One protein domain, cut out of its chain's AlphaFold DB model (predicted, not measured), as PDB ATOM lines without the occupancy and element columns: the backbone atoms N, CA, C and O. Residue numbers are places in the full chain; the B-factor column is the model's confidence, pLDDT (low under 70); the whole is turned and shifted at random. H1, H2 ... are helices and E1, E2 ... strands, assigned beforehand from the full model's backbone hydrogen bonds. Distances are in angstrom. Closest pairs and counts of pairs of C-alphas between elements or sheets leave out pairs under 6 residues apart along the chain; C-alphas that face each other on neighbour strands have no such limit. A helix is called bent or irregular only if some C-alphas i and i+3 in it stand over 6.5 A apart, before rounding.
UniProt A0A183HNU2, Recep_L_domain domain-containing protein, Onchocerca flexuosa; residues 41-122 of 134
ATOM      1  N   THR A  41     -32.456  -3.906  52.406       97.50
ATOM      2  CA  THR A  41     -32.708  -3.222  51.130       97.50
ATOM      3  C   THR A  41     -31.437  -2.972  50.329       97.50
ATOM      4  O   THR A  41     -31.495  -2.860  49.101       97.50
ATOM      5  N   ARG A  42     -30.282  -2.917  51.003       97.56
ATOM      6  CA  ARG A  42     -28.964  -2.823  50.378       97.56
ATOM      7  C   ARG A  42     -27.961  -3.700  51.110       97.56
ATOM      8  O   ARG A  42     -27.787  -3.552  52.315       97.56
ATOM      9  N   VAL A  43     -27.276  -4.547  50.355       98.44
ATOM     10  CA  VAL A  43     -26.146  -5.341  50.838       98.44
ATOM     11  C   VAL A  43     -24.870  -4.525  50.650       98.44
ATOM     12  O   VAL A  43     -24.560  -4.112  49.530       98.44
ATOM     13  N   ASN A  44     -24.150  -4.268  51.742       97.56
ATOM     14  CA  ASN A  44     -22.804  -3.708  51.714       97.56
ATOM     15  C   ASN A  44     -21.775  -4.841  51.653       97.56
ATOM     16  O   ASN A  44     -21.491  -5.475  52.667       97.56
ATOM     17  N   GLY A  45     -21.240  -5.101  50.468       97.69
ATOM     18  CA  GLY A  45     -20.404  -6.255  50.160       97.69
ATOM     19  C   GLY A  45     -21.107  -7.165  49.162       97.69
ATOM     20  O   GLY A  45     -21.863  -6.686  48.310       97.69
ATOM     21  N   ASN A  46     -20.861  -8.466  49.270       98.25
ATOM     22  CA  ASN A  46     -21.365  -9.454  48.323       98.25
ATOM     23  C   ASN A  46     -22.595 -10.173  48.885       98.25
ATOM     24  O   ASN A  46     -22.714 -10.362  50.097       98.25
ATOM     25  N   LEU A  47     -23.500 -10.588  48.002       98.44
ATOM     26  CA  LEU A  47     -24.537 -11.558  48.334       98.44
ATOM     27  C   LEU A  47     -24.103 -12.916  47.784       98.44
ATOM     28  O   LEU A  47     -24.038 -13.104  46.571       98.44
ATOM     29  N   GLU A  48     -23.806 -13.853  48.675       98.25
ATOM     30  CA  GLU A  48     -23.383 -15.208  48.327       98.25
ATOM     31  C   GLU A  48     -24.500 -16.186  48.709       98.25
ATOM     32  O   GLU A  48     -24.844 -16.329  49.881       98.25
ATOM     33  N   LEU A  49     -25.098 -16.826  47.706       97.62
ATOM     34  CA  LEU A  49     -26.073 -17.902  47.862       97.62
ATOM     35  C   LEU A  49     -25.381 -19.194  47.436       97.62
ATOM     36  O   LEU A  49     -25.349 -19.527  46.246       97.62
ATOM     37  N   THR A  50     -24.750 -19.862  48.397       97.06
ATOM     38  CA  THR A  50     -23.893 -21.019  48.138       97.06
ATOM     39  C   THR A  50     -24.300 -22.229  48.969       97.06
ATOM     40  O   THR A  50     -24.783 -22.072  50.089       97.06
ATOM     41  N   TYR A  51     -24.120 -23.434  48.419       96.81
ATOM     42  CA  TYR A  51     -24.335 -24.708  49.126       96.81
ATOM     43  C   TYR A  51     -25.748 -24.902  49.721       96.81
ATOM     44  O   TYR A  51     -25.941 -25.630  50.697       96.81
ATOM     45  N   ILE A  52     -26.777 -24.276  49.136       95.44
ATOM     46  CA  ILE A  52     -28.172 -24.466  49.549       95.44
ATOM     47  C   ILE A  52     -28.693 -25.775  48.949       95.44
ATOM     48  O   ILE A  52     -29.058 -25.846  47.773       95.44
ATOM     49  N   GLN A  53     -28.731 -26.808  49.783       93.88
ATOM     50  CA  GLN A  53     -29.351 -28.103  49.496       93.88
ATOM     51  C   GLN A  53     -30.865 -28.114  49.786       93.88
ATOM     52  O   GLN A  53     -31.389 -27.211  50.448       93.88
ATOM     53  N   ASN A  54     -31.576 -29.137  49.301       92.50
ATOM     54  CA  ASN A  54     -33.036 -29.254  49.437       92.50
ATOM     55  C   ASN A  54     -33.497 -29.418  50.894       92.50
ATOM     56  O   ASN A  54     -34.581 -28.965  51.261       92.50
ATOM     57  N   GLU A  55     -32.662 -30.007  51.746       92.38
ATOM     58  CA  GLU A  55     -32.917 -30.215  53.170       92.38
ATOM     59  C   GLU A  55     -33.082 -28.877  53.901       92.38
ATOM     60  O   GLU A  55     -33.931 -28.753  54.784       92.38
ATOM     61  N   HIS A  56     -32.349 -27.837  53.487       93.44
ATOM     62  CA  HIS A  56     -32.434 -26.506  54.094       93.44
ATOM     63  C   HIS A  56     -33.788 -25.823  53.871       93.44
ATOM     64  O   HIS A  56     -34.172 -24.951  54.654       93.44
ATOM     65  N   LEU A  57     -34.528 -26.210  52.827       92.00
ATOM     66  CA  LEU A  57     -35.833 -25.628  52.520       92.00
ATOM     67  C   LEU A  57     -36.906 -26.102  53.507       92.00
ATOM     68  O   LEU A  57     -37.958 -25.469  53.605       92.00
ATOM     69  N   ASN A  58     -36.669 -27.193  54.248       89.69
ATOM     70  CA  ASN A  58     -37.626 -27.775  55.195       89.69
ATOM     71  C   ASN A  58     -39.017 -28.016  54.563       89.69
ATOM     72  O   ASN A  58     -40.047 -27.715  55.165       89.69
ATOM     73  N   GLY A  59     -39.053 -28.492  53.312       91.38
ATOM     74  CA  GLY A  59     -40.293 -28.709  52.550       91.38
ATOM     75  C   GLY A  59     -40.968 -27.431  52.027       91.38
ATOM     76  O   GLY A  59     -42.038 -27.501  51.423       91.38
ATOM     77  N   THR A  60     -40.359 -26.263  52.231       93.12
ATOM     78  CA  THR A  60     -40.847 -24.985  51.702       93.12
ATOM     79  C   THR A  60     -40.561 -24.900  50.208       93.12
ATOM     80  O   THR A  60     -39.468 -25.229  49.753       93.12
ATOM     81  N   ASN A  61     -41.523 -24.409  49.426       92.62
ATOM     82  CA  ASN A  61     -41.292 -24.103  48.017       92.62
ATOM     83  C   ASN A  61     -40.106 -23.113  47.867       92.62
ATOM     84  O   ASN A  61     -40.081 -22.125  48.605       92.62
ATOM     85  N   PRO A  62     -39.169 -23.314  46.917       91.25
ATOM     86  CA  PRO A  62     -38.015 -22.428  46.739       91.25
ATOM     87  C   PRO A  62     -38.371 -20.939  46.580       91.25
ATOM     88  O   PRO A  62     -37.718 -20.088  47.179       91.25
ATOM     89  N   GLU A  63     -39.429 -20.598  45.836       90.38
ATOM     90  CA  GLU A  63     -39.883 -19.209  45.675       90.38
ATOM     91  C   GLU A  63     -40.264 -18.581  47.019       90.38
ATOM     92  O   GLU A  63     -39.867 -17.455  47.322       90.38
ATOM     93  N   LEU A  64     -40.999 -19.324  47.851       93.69
ATOM     94  CA  LEU A  64     -41.386 -18.865  49.181       93.69
ATOM     95  C   LEU A  64     -40.180 -18.822  50.129       93.69
ATOM     96  O   LEU A  64     -40.051 -17.873  50.905       93.69
ATOM     97  N   PHE A  65     -39.286 -19.808  50.041       94.00
ATOM     98  CA  PHE A  65     -38.087 -19.890  50.868       94.00
ATOM     99  C   PHE A  65     -37.197 -18.659  50.693       94.00
ATOM    100  O   PHE A  65     -36.773 -18.083  51.687       94.00
ATOM    101  N   PHE A  66     -36.981 -18.186  49.461       95.38
ATOM    102  CA  PHE A  66     -36.140 -17.011  49.191       95.38
ATOM    103  C   PHE A  66     -36.823 -15.653  49.410       95.38
ATOM    104  O   PHE A  66     -36.170 -14.620  49.270       95.38
ATOM    105  N   SER A  67     -38.094 -15.614  49.824       95.81
ATOM    106  CA  SER A  67     -38.838 -14.356  50.026       95.81
ATOM    107  C   SER A  67     -38.211 -13.403  51.058       95.81
ATOM    108  O   SER A  67     -38.446 -12.196  51.008       95.81
ATOM    109  N   PHE A  68     -37.351 -13.886  51.964       96.25
ATOM    110  CA  PHE A  68     -36.603 -13.009  52.878       96.25
ATOM    111  C   PHE A  68     -35.645 -12.053  52.143       96.25
ATOM    112  O   PHE A  68     -35.322 -10.996  52.686       96.25
ATOM    113  N   LEU A  69     -35.245 -12.384  50.910       97.88
ATOM    114  CA  LEU A  69     -34.412 -11.555  50.036       97.88
ATOM    115  C   LEU A  69     -35.223 -10.535  49.228       97.88
ATOM    116  O   LEU A  69     -34.631  -9.652  48.608       97.88
ATOM    117  N   ASP A  70     -36.561 -10.600  49.237       96.69
ATOM    118  CA  ASP A  70     -37.402  -9.760  48.375       96.69
ATOM    119  C   ASP A  70     -37.232  -8.266  48.653       96.69
ATOM    120  O   ASP A  70     -37.549  -7.454  47.797       96.69
ATOM    121  N   HIS A  71     -36.721  -7.854  49.811       97.25
ATOM    122  CA  HIS A  71     -36.478  -6.437  50.084       97.25
ATOM    123  C   HIS A  71     -35.198  -5.908  49.437       97.25
ATOM    124  O   HIS A  71     -35.077  -4.689  49.289       97.25
ATOM    125  N   ILE A  72     -34.271  -6.782  49.028       98.25
ATOM    126  CA  ILE A  72     -32.967  -6.387  48.502       98.25
ATOM    127  C   ILE A  72     -33.157  -5.731  47.143       98.25
ATOM    128  O   ILE A  72     -33.717  -6.310  46.216       98.25
ATOM    129  N   ARG A  73     -32.639  -4.508  47.026       97.50
ATOM    130  CA  ARG A  73     -32.675  -3.717  45.791       97.50
ATOM    131  C   ARG A  73     -31.296  -3.510  45.207       97.50
ATOM    132  O   ARG A  73     -31.170  -3.294  44.005       97.50
ATOM    133  N   GLN A  74     -30.267  -3.529  46.048       96.88
ATOM    134  CA  GLN A  74     -28.912  -3.182  45.642       96.88
ATOM    135  C   GLN A  74     -27.878  -4.056  46.348       96.88
ATOM    136  O   GLN A  74     -27.984  -4.285  47.551       96.88
ATOM    137  N   ILE A  75     -26.855  -4.469  45.605       97.75
ATOM    138  CA  ILE A  75     -25.668  -5.170  46.112       97.75
ATOM    139  C   ILE A  75     -24.445  -4.372  45.662       97.75
ATOM    140  O   ILE A  75     -24.329  -4.085  44.471       97.75
ATOM    141  N   THR A  76     -23.573  -3.951  46.582       96.69
ATOM    142  CA  THR A  76     -22.401  -3.125  46.216       96.69
ATOM    143  C   THR A  76     -21.270  -3.932  45.582       96.69
ATOM    144  O   THR A  76     -20.664  -3.489  44.609       96.69
ATOM    145  N   GLY A  77     -21.012  -5.134  46.089       97.06
ATOM    146  CA  GLY A  77     -20.050  -6.077  45.529       97.06
ATOM    147  C   GLY A  77     -20.656  -6.909  44.403       97.06
ATOM    148  O   GLY A  77     -21.277  -6.367  43.483       97.06
ATOM    149  N   TYR A  78     -20.492  -8.228  44.500       97.50
ATOM    150  CA  TYR A  78     -21.032  -9.191  43.544       97.50
ATOM    151  C   TYR A  78     -22.203 -10.014  44.110       97.50
ATOM    152  O   TYR A  78     -22.422 -10.086  45.320       97.50
ATOM    153  N   LEU A  79     -22.949 -10.656  43.212       97.88
ATOM    154  CA  LEU A  79     -23.885 -11.739  43.497       97.88
ATOM    155  C   LEU A  79     -23.272 -13.060  43.022       97.88
ATOM    156  O   LEU A  79     -22.996 -13.214  41.830       97.88
ATOM    157  N   LEU A  80     -23.083 -14.001  43.945       98.19
ATOM    158  CA  LEU A  80     -22.636 -15.363  43.656       98.19
ATOM    159  C   LEU A  80     -23.767 -16.351  43.937       98.19
ATOM    160  O   LEU A  80     -24.336 -16.348  45.026       98.19
ATOM    161  N   ILE A  81     -24.063 -17.203  42.959       97.88
ATOM    162  CA  ILE A  81     -24.994 -18.327  43.082       97.88
ATOM    163  C   ILE A  81     -24.219 -19.592  42.709       97.88
ATOM    164  O   ILE A  81     -23.933 -19.816  41.529       97.88
ATOM    165  N   TYR A  82     -23.846 -20.392  43.707       97.62
ATOM    166  CA  TYR A  82     -22.864 -21.468  43.541       97.62
ATOM    167  C   TYR A  82     -23.233 -22.754  44.284       97.62
ATOM    168  O   TYR A  82     -23.646 -22.690  45.435       97.62
ATOM    169  N   ALA A  83     -23.025 -23.921  43.669       97.44
ATOM    170  CA  ALA A  83     -23.167 -25.221  44.342       97.44
ATOM    171  C   ALA A  83     -24.516 -25.447  45.057       97.44
ATOM    172  O   ALA A  83     -24.571 -26.114  46.087       97.44
ATOM    173  N   ASN A  84     -25.614 -24.884  44.542       96.69
ATOM    174  CA  ASN A  84     -26.946 -25.113  45.104       96.69
ATOM    175  C   ASN A  84     -27.658 -26.287  44.406       96.69
ATOM    176  O   ASN A  84     -27.492 -26.507  43.203       96.69
ATOM    177  N   GLU A  85     -28.526 -26.986  45.140       95.38
ATOM    178  CA  GLU A  85     -29.331 -28.120  44.639       95.38
ATOM    179  C   GLU A  85     -30.820 -27.781  44.452       95.38
ATOM    180  O   GLU A  85     -31.657 -28.657  44.228       95.38
ATOM    181  N   ILE A  86     -31.143 -26.494  44.530       93.56
ATOM    182  CA  ILE A  86     -32.478 -25.917  44.347       93.56
ATOM    183  C   ILE A  86     -32.802 -25.669  42.872       93.56
ATOM    184  O   ILE A  86     -31.917 -25.449  42.046       93.56
ATOM    185  N   GLU A  87     -34.094 -25.611  42.550       92.81
ATOM    186  CA  GLU A  87     -34.536 -25.444  41.162       92.81
ATOM    187  C   GLU A  87     -34.610 -23.993  40.678       92.81
ATOM    188  O   GLU A  87     -34.547 -23.736  39.473       92.81
ATOM    189  N   MET A  88     -34.769 -23.031  41.588       92.50
ATOM    190  CA  MET A  88     -34.955 -21.626  41.229       92.50
ATOM    191  C   MET A  88     -34.503 -20.678  42.334       92.50
ATOM    192  O   MET A  88     -34.623 -20.980  43.521       92.50
ATOM    193  N   ILE A  89     -34.072 -19.486  41.927       94.62
ATOM    194  CA  ILE A  89     -33.850 -18.342  42.816       94.62
ATOM    195  C   ILE A  89     -34.553 -17.132  42.214       94.62
ATOM    196  O   ILE A  89     -34.401 -16.842  41.028       94.62
ATOM    197  N   THR A  90     -35.305 -16.400  43.033       95.19
ATOM    198  CA  THR A  90     -35.922 -15.131  42.631       95.19
ATOM    199  C   THR A  90     -35.443 -14.021  43.554       95.19
ATOM    200  O   THR A  90     -35.629 -14.106  44.761       95.19
ATOM    201  N   LEU A  91     -34.862 -12.961  42.986       97.25
ATOM    202  CA  LEU A  91     -34.577 -11.716  43.708       97.25
ATOM    203  C   LEU A  91     -35.498 -10.632  43.157       97.25
ATOM    204  O   LEU A  91     -35.130  -9.840  42.287       97.25
ATOM    205  N   ARG A  92     -36.745 -10.639  43.639       96.06
ATOM    206  CA  ARG A  92     -37.884  -9.943  43.019       96.06
ATOM    207  C   ARG A  92     -37.678  -8.440  42.855       96.06
ATOM    208  O   ARG A  92     -38.205  -7.844  41.914       96.06
ATOM    209  N   ASN A  93     -36.947  -7.827  43.782       97.06
ATOM    210  CA  ASN A  93     -36.716  -6.389  43.796       97.06
ATOM    211  C   ASN A  93     -35.263  -5.981  43.563       97.06
ATOM    212  O   ASN A  93     -34.987  -4.786  43.654       97.06
ATOM    213  N   LEU A  94     -34.362  -6.913  43.221       97.62
ATOM    214  CA  LEU A  94     -32.978  -6.560  42.925       97.62
ATOM    215  C   LEU A  94     -32.935  -5.700  41.659       97.62
ATOM    216  O   LEU A  94     -33.327  -6.138  40.582       97.62
ATOM    217  N   GLU A  95     -32.469  -4.464  41.804       96.12
ATOM    218  CA  GLU A  95     -32.432  -3.458  40.744       96.12
ATOM    219  C   GLU A  95     -31.011  -3.269  40.199       96.12
ATOM    220  O   GLU A  95     -30.842  -3.056  38.998       96.12
ATOM    221  N   ILE A  96     -29.986  -3.322  41.061       95.19
ATOM    222  CA  ILE A  96     -28.595  -3.003  40.702       95.19
ATOM    223  C   ILE A  96     -27.613  -3.913  41.449       95.19
ATOM    224  O   ILE A  96     -27.697  -4.060  42.670       95.19
ATOM    225  N   ILE A  97     -26.623  -4.431  40.724       96.25
ATOM    226  CA  ILE A  97     -25.377  -4.961  41.286       96.25
ATOM    227  C   ILE A  97     -24.264  -4.008  40.844       96.25
ATOM    228  O   ILE A  97     -24.035  -3.850  39.645       96.25
ATOM    229  N   TRP A  98     -23.639  -3.301  41.786       94.44
ATOM    230  CA  TRP A  98     -22.693  -2.224  41.465       94.44
ATOM    231  C   TRP A  98     -21.343  -2.760  40.967       94.44
ATOM    232  O   TRP A  98     -20.724  -2.143  40.094       94.44
ATOM    233  N   GLY A  99     -20.919  -3.927  41.465       93.88
ATOM    234  CA  GLY A  99     -19.675  -4.561  41.046       93.88
ATOM    235  C   GLY A  99     -18.449  -3.732  41.422       93.88
ATOM    236  O   GLY A  99     -17.559  -3.553  40.587       93.88
ATOM    237  N   ASP A 100     -18.435  -3.177  42.638       93.62
ATOM    238  CA  ASP A 100     -17.241  -2.554  43.233       93.62
ATOM    239  C   ASP A 100     -16.191  -3.628  43.579       93.62
ATOM    240  O   ASP A 100     -14.992  -3.370  43.540       93.62
ATOM    241  N   LYS A 101     -16.663  -4.856  43.837       94.56
ATOM    242  CA  LYS A 101     -15.893  -6.103  43.840       94.56
ATOM    243  C   LYS A 101     -16.504  -7.063  42.818       94.56
ATOM    244  O   LYS A 101     -17.729  -7.120  42.690       94.56
ATOM    245  N   GLN A 102     -15.669  -7.817  42.110       94.62
ATOM    246  CA  GLN A 102     -16.089  -8.878  41.193       94.62
ATOM    247  C   GLN A 102     -15.682 -10.239  41.759       94.62
ATOM    248  O   GLN A 102     -14.664 -10.347  42.440       94.62
ATOM    249  N   HIS A 103     -16.482 -11.274  41.505       94.56
ATOM    250  CA  HIS A 103     -16.093 -12.635  41.865       94.56
ATOM    251  C   HIS A 103     -15.070 -13.150  40.847       94.56
ATOM    252  O   HIS A 103     -15.318 -13.063  39.640       94.56
ATOM    253  N   ASP A 104     -13.935 -13.650  41.344       92.69
ATOM    254  CA  ASP A 104     -12.751 -14.062  40.572       92.69
ATOM    255  C   ASP A 104     -12.209 -12.994  39.600       92.69
ATOM    256  O   ASP A 104     -11.616 -13.342  38.585       92.69
ATOM    257  N   ASP A 105     -12.450 -11.704  39.861       88.06
ATOM    258  CA  ASP A 105     -12.118 -10.597  38.943       88.06
ATOM    259  C   ASP A 105     -12.770 -10.710  37.545       88.06
ATOM    260  O   ASP A 105     -12.301 -10.115  36.575       88.06
ATOM    261  N   ILE A 106     -13.866 -11.474  37.434       86.25
ATOM    262  CA  ILE A 106     -14.557 -11.734  36.160       86.25
ATOM    263  C   ILE A 106     -15.886 -10.983  36.073       86.25
ATOM    264  O   ILE A 106     -16.177 -10.336  35.066       86.25
ATOM    265  N   ALA A 107     -16.749 -11.116  37.087       89.75
ATOM    266  CA  ALA A 107     -18.126 -10.641  36.984       89.75
ATOM    267  C   ALA A 107     -18.730 -10.184  38.315       89.75
ATOM    268  O   ALA A 107     -18.430 -10.704  39.389       89.75
ATOM    269  N   ALA A 108     -19.661  -9.231  38.216       94.56
ATOM    270  CA  ALA A 108     -20.518  -8.812  39.324       94.56
ATOM    271  C   ALA A 108     -21.696  -9.780  39.560       94.56
ATOM    272  O   ALA A 108     -22.265  -9.798  40.643       94.56
ATOM    273  N   LEU A 109     -22.063 -10.593  38.567       95.69
ATOM    274  CA  LEU A 109     -23.036 -11.680  38.687       95.69
ATOM    275  C   LEU A 109     -22.357 -12.972  38.233       95.69
ATOM    276  O   LEU A 109     -22.024 -13.096  37.056       95.69
ATOM    277  N   HIS A 110     -22.152 -13.915  39.149       95.56
ATOM    278  CA  HIS A 110     -21.500 -15.194  38.877       95.56
ATOM    279  C   HIS A 110     -22.443 -16.335  39.268       95.56
ATOM    280  O   HIS A 110     -22.839 -16.456  40.426       95.56
ATOM    281  N   ILE A 111     -22.805 -17.173  38.296       96.00
ATOM    282  CA  ILE A 111     -23.683 -18.331  38.490       96.00
ATOM    283  C   ILE A 111     -22.965 -19.560  37.924       96.00
ATOM    284  O   ILE A 111     -22.714 -19.609  36.722       96.00
ATOM    285  N   SER A 112     -22.613 -20.528  38.770       95.25
ATOM    286  CA  SER A 112     -21.877 -21.738  38.363       95.25
ATOM    287  C   SER A 112     -22.138 -22.917  39.309       95.25
ATOM    288  O   SER A 112     -22.569 -22.724  40.440       95.25
ATOM    289  N   ASP A 113     -21.935 -24.144  38.827       96.44
ATOM    290  CA  ASP A 113     -22.026 -25.399  39.597       96.44
ATOM    291  C   ASP A 113     -23.346 -25.648  40.358       96.44
ATOM    292  O   ASP A 113     -23.366 -26.361  41.353       96.44
ATOM    293  N   ASN A 114     -24.477 -25.098  39.906       95.75
ATOM    294  CA  ASN A 114     -25.782 -25.382  40.520       95.75
ATOM    295  C   ASN A 114     -26.442 -26.585  39.828       95.75
ATOM    296  O   ASN A 114     -26.782 -26.495  38.649       95.75
ATOM    297  N   MET A 115     -26.638 -27.692  40.550       92.44
ATOM    298  CA  MET A 115     -27.005 -28.992  39.966       92.44
ATOM    299  C   MET A 115     -28.400 -29.004  39.319       92.44
ATOM    300  O   MET A 115     -28.564 -29.531  38.222       92.44
ATOM    301  N   ASN A 116     -29.394 -28.406  39.985       91.06
ATOM    302  CA  ASN A 116     -30.805 -28.466  39.575       91.06
ATOM    303  C   ASN A 116     -31.382 -27.108  39.152       91.06
ATOM    304  O   ASN A 116     -32.578 -27.010  38.871       91.06
ATOM    305  N   LEU A 117     -30.563 -26.053  39.121       93.44
ATOM    306  CA  LEU A 117     -31.037 -24.685  38.929       93.44
ATOM    307  C   LEU A 117     -31.519 -24.470  37.489       93.44
ATOM    308  O   LEU A 117     -30.728 -24.429  36.551       93.44
ATOM    309  N   LYS A 118     -32.830 -24.293  37.322       92.94
ATOM    310  CA  LYS A 118     -33.486 -24.098  36.020       92.94
ATOM    311  C   LYS A 118     -33.540 -22.627  35.624       92.94
ATOM    312  O   LYS A 118     -33.435 -22.305  34.445       92.94
ATOM    313  N   TYR A 119     -33.735 -21.727  36.589       90.56
ATOM    314  CA  TYR A 119     -33.821 -20.292  36.324       90.56
ATOM    315  C   TYR A 119     -33.433 -19.434  37.528       90.56
ATOM    316  O   TYR A 119     -33.725 -19.749  38.683       90.56
ATOM    317  N   VAL A 120     -32.821 -18.287  37.224       94.75
ATOM    318  CA  VAL A 120     -32.605 -17.183  38.164       94.75
ATOM    319  C   VAL A 120     -33.430 -15.999  37.680       94.75
ATOM    320  O   VAL A 120     -33.163 -15.427  36.625       94.75
ATOM    321  N   ASN A 121     -34.464 -15.645  38.438       94.81
ATOM    322  CA  ASN A 121     -35.401 -14.595  38.066       94.81
ATOM    323  C   ASN A 121     -35.018 -13.266  38.733       94.81
ATOM    324  O   ASN A 121     -35.177 -13.092  39.945       94.81
ATOM    325  N   LEU A 122     -34.535 -12.319  37.925       96.06
ATOM    326  CA  LEU A 122     -34.092 -10.985  38.350       96.06
ATOM    327  C   LEU A 122     -34.889  -9.900  37.599       96.06
ATOM    328  O   LEU A 122     -34.316  -9.123  36.836       96.06
TER     329      LEU A 122
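What this domain is: This is residues 41 to 122 of the 134 residues of the protein "Recep_L_domain domain-containing protein" of Onchocerca flexuosa (UniProt A0A183HNU2). The chain is wound in stacked turns, a short solenoid with two walls of parallel strands. E2, E3 and E5 stand side by side in one wall; E4 and E6 make the other, and there H2 takes the place beside E4 in the first turn. A third side is made by E1 with the short paired stretches 74 to 75 and 96 to 97, and H1 lies at a corner of the first turn. The printed part has 82 residues with two named helices and six named strands, in the order E1 E2 H1 H2 E3 E4 E5 E6; the class is mixed, helices and strands, with under half of the residues in named elements. It is compact, with a radius of gyration of the C-alphas of 12.3 A, and spans 36 by 25 by 17 A.

Where its parts are: E1 is residues 42 to 44, with C-alpha 42 at (-28.964, -2.823, 50.378). E2 is residues 47 to 50, 9.5 A long. H1 is residues 54 to 57, and H2 is residues 62 to 69, 11.9 A long. H2 is irregular: C-alphas 65 and 68 are 7.3 A apart. E3 is residues 79 to 82, 9.8 A long, with C-alpha 79 at (-23.885, -11.739, 43.497). E4 is residues 88 to 90. E5 is residues 109 to 112, 10.1 A long. E6 is residues 119 to 121, with C-alpha 121 at (-35.401, -14.595, 38.066).

How they stand to each other: The larger sheet has the order E2, E3, E5, with parallel neighbours. E2 and E3 differ by 3 degrees in direction, and N 49 and O 80, 2.8 A apart, are within hydrogen-bond range. E3 and E5 differ by 2 degrees, with N 81 and O 110 at 2.9 A. E2, H1, H2 and E3 form a strand-helix-strand unit, two parallel neighbour strands with helices between, and its crossover is right-handed. E1 runs on into E2 across a break of 2 residues, at 83 degrees. E1 pairs with no named strand, but its residues 42 to 43 pair with 74 to 75, parallel, and these with 96 to 97, also parallel. E4 and E6 are parallel neighbours at 8 degrees, with N 121 and O 89 at 2.9 A. E3 and E4 are apart, and so are E5 and E6. The closest C-alphas of H2 and E4 are those of Pro 62 and Met 88, 6.4 A apart. H1 and H2 are close but not clearly touching, with the C-alphas of Leu 57 and Phe 65 at 6.4 A. H2 has 1 of 4 O i to N i+4 pairs within range and 3 of 5 O i to N i+3 pairs; H1 is too short for an O i to N i+4 pair.

The domain as a whole: The C-alphas of Gly 59 and Asp 105, the two farthest apart, are 36.2 A from each other. The printed part has no cut. The link from E4 to E5, residues 91 to 108, is long. The mean pLDDT of the printed part is 95.1, and no printed residue is under 70.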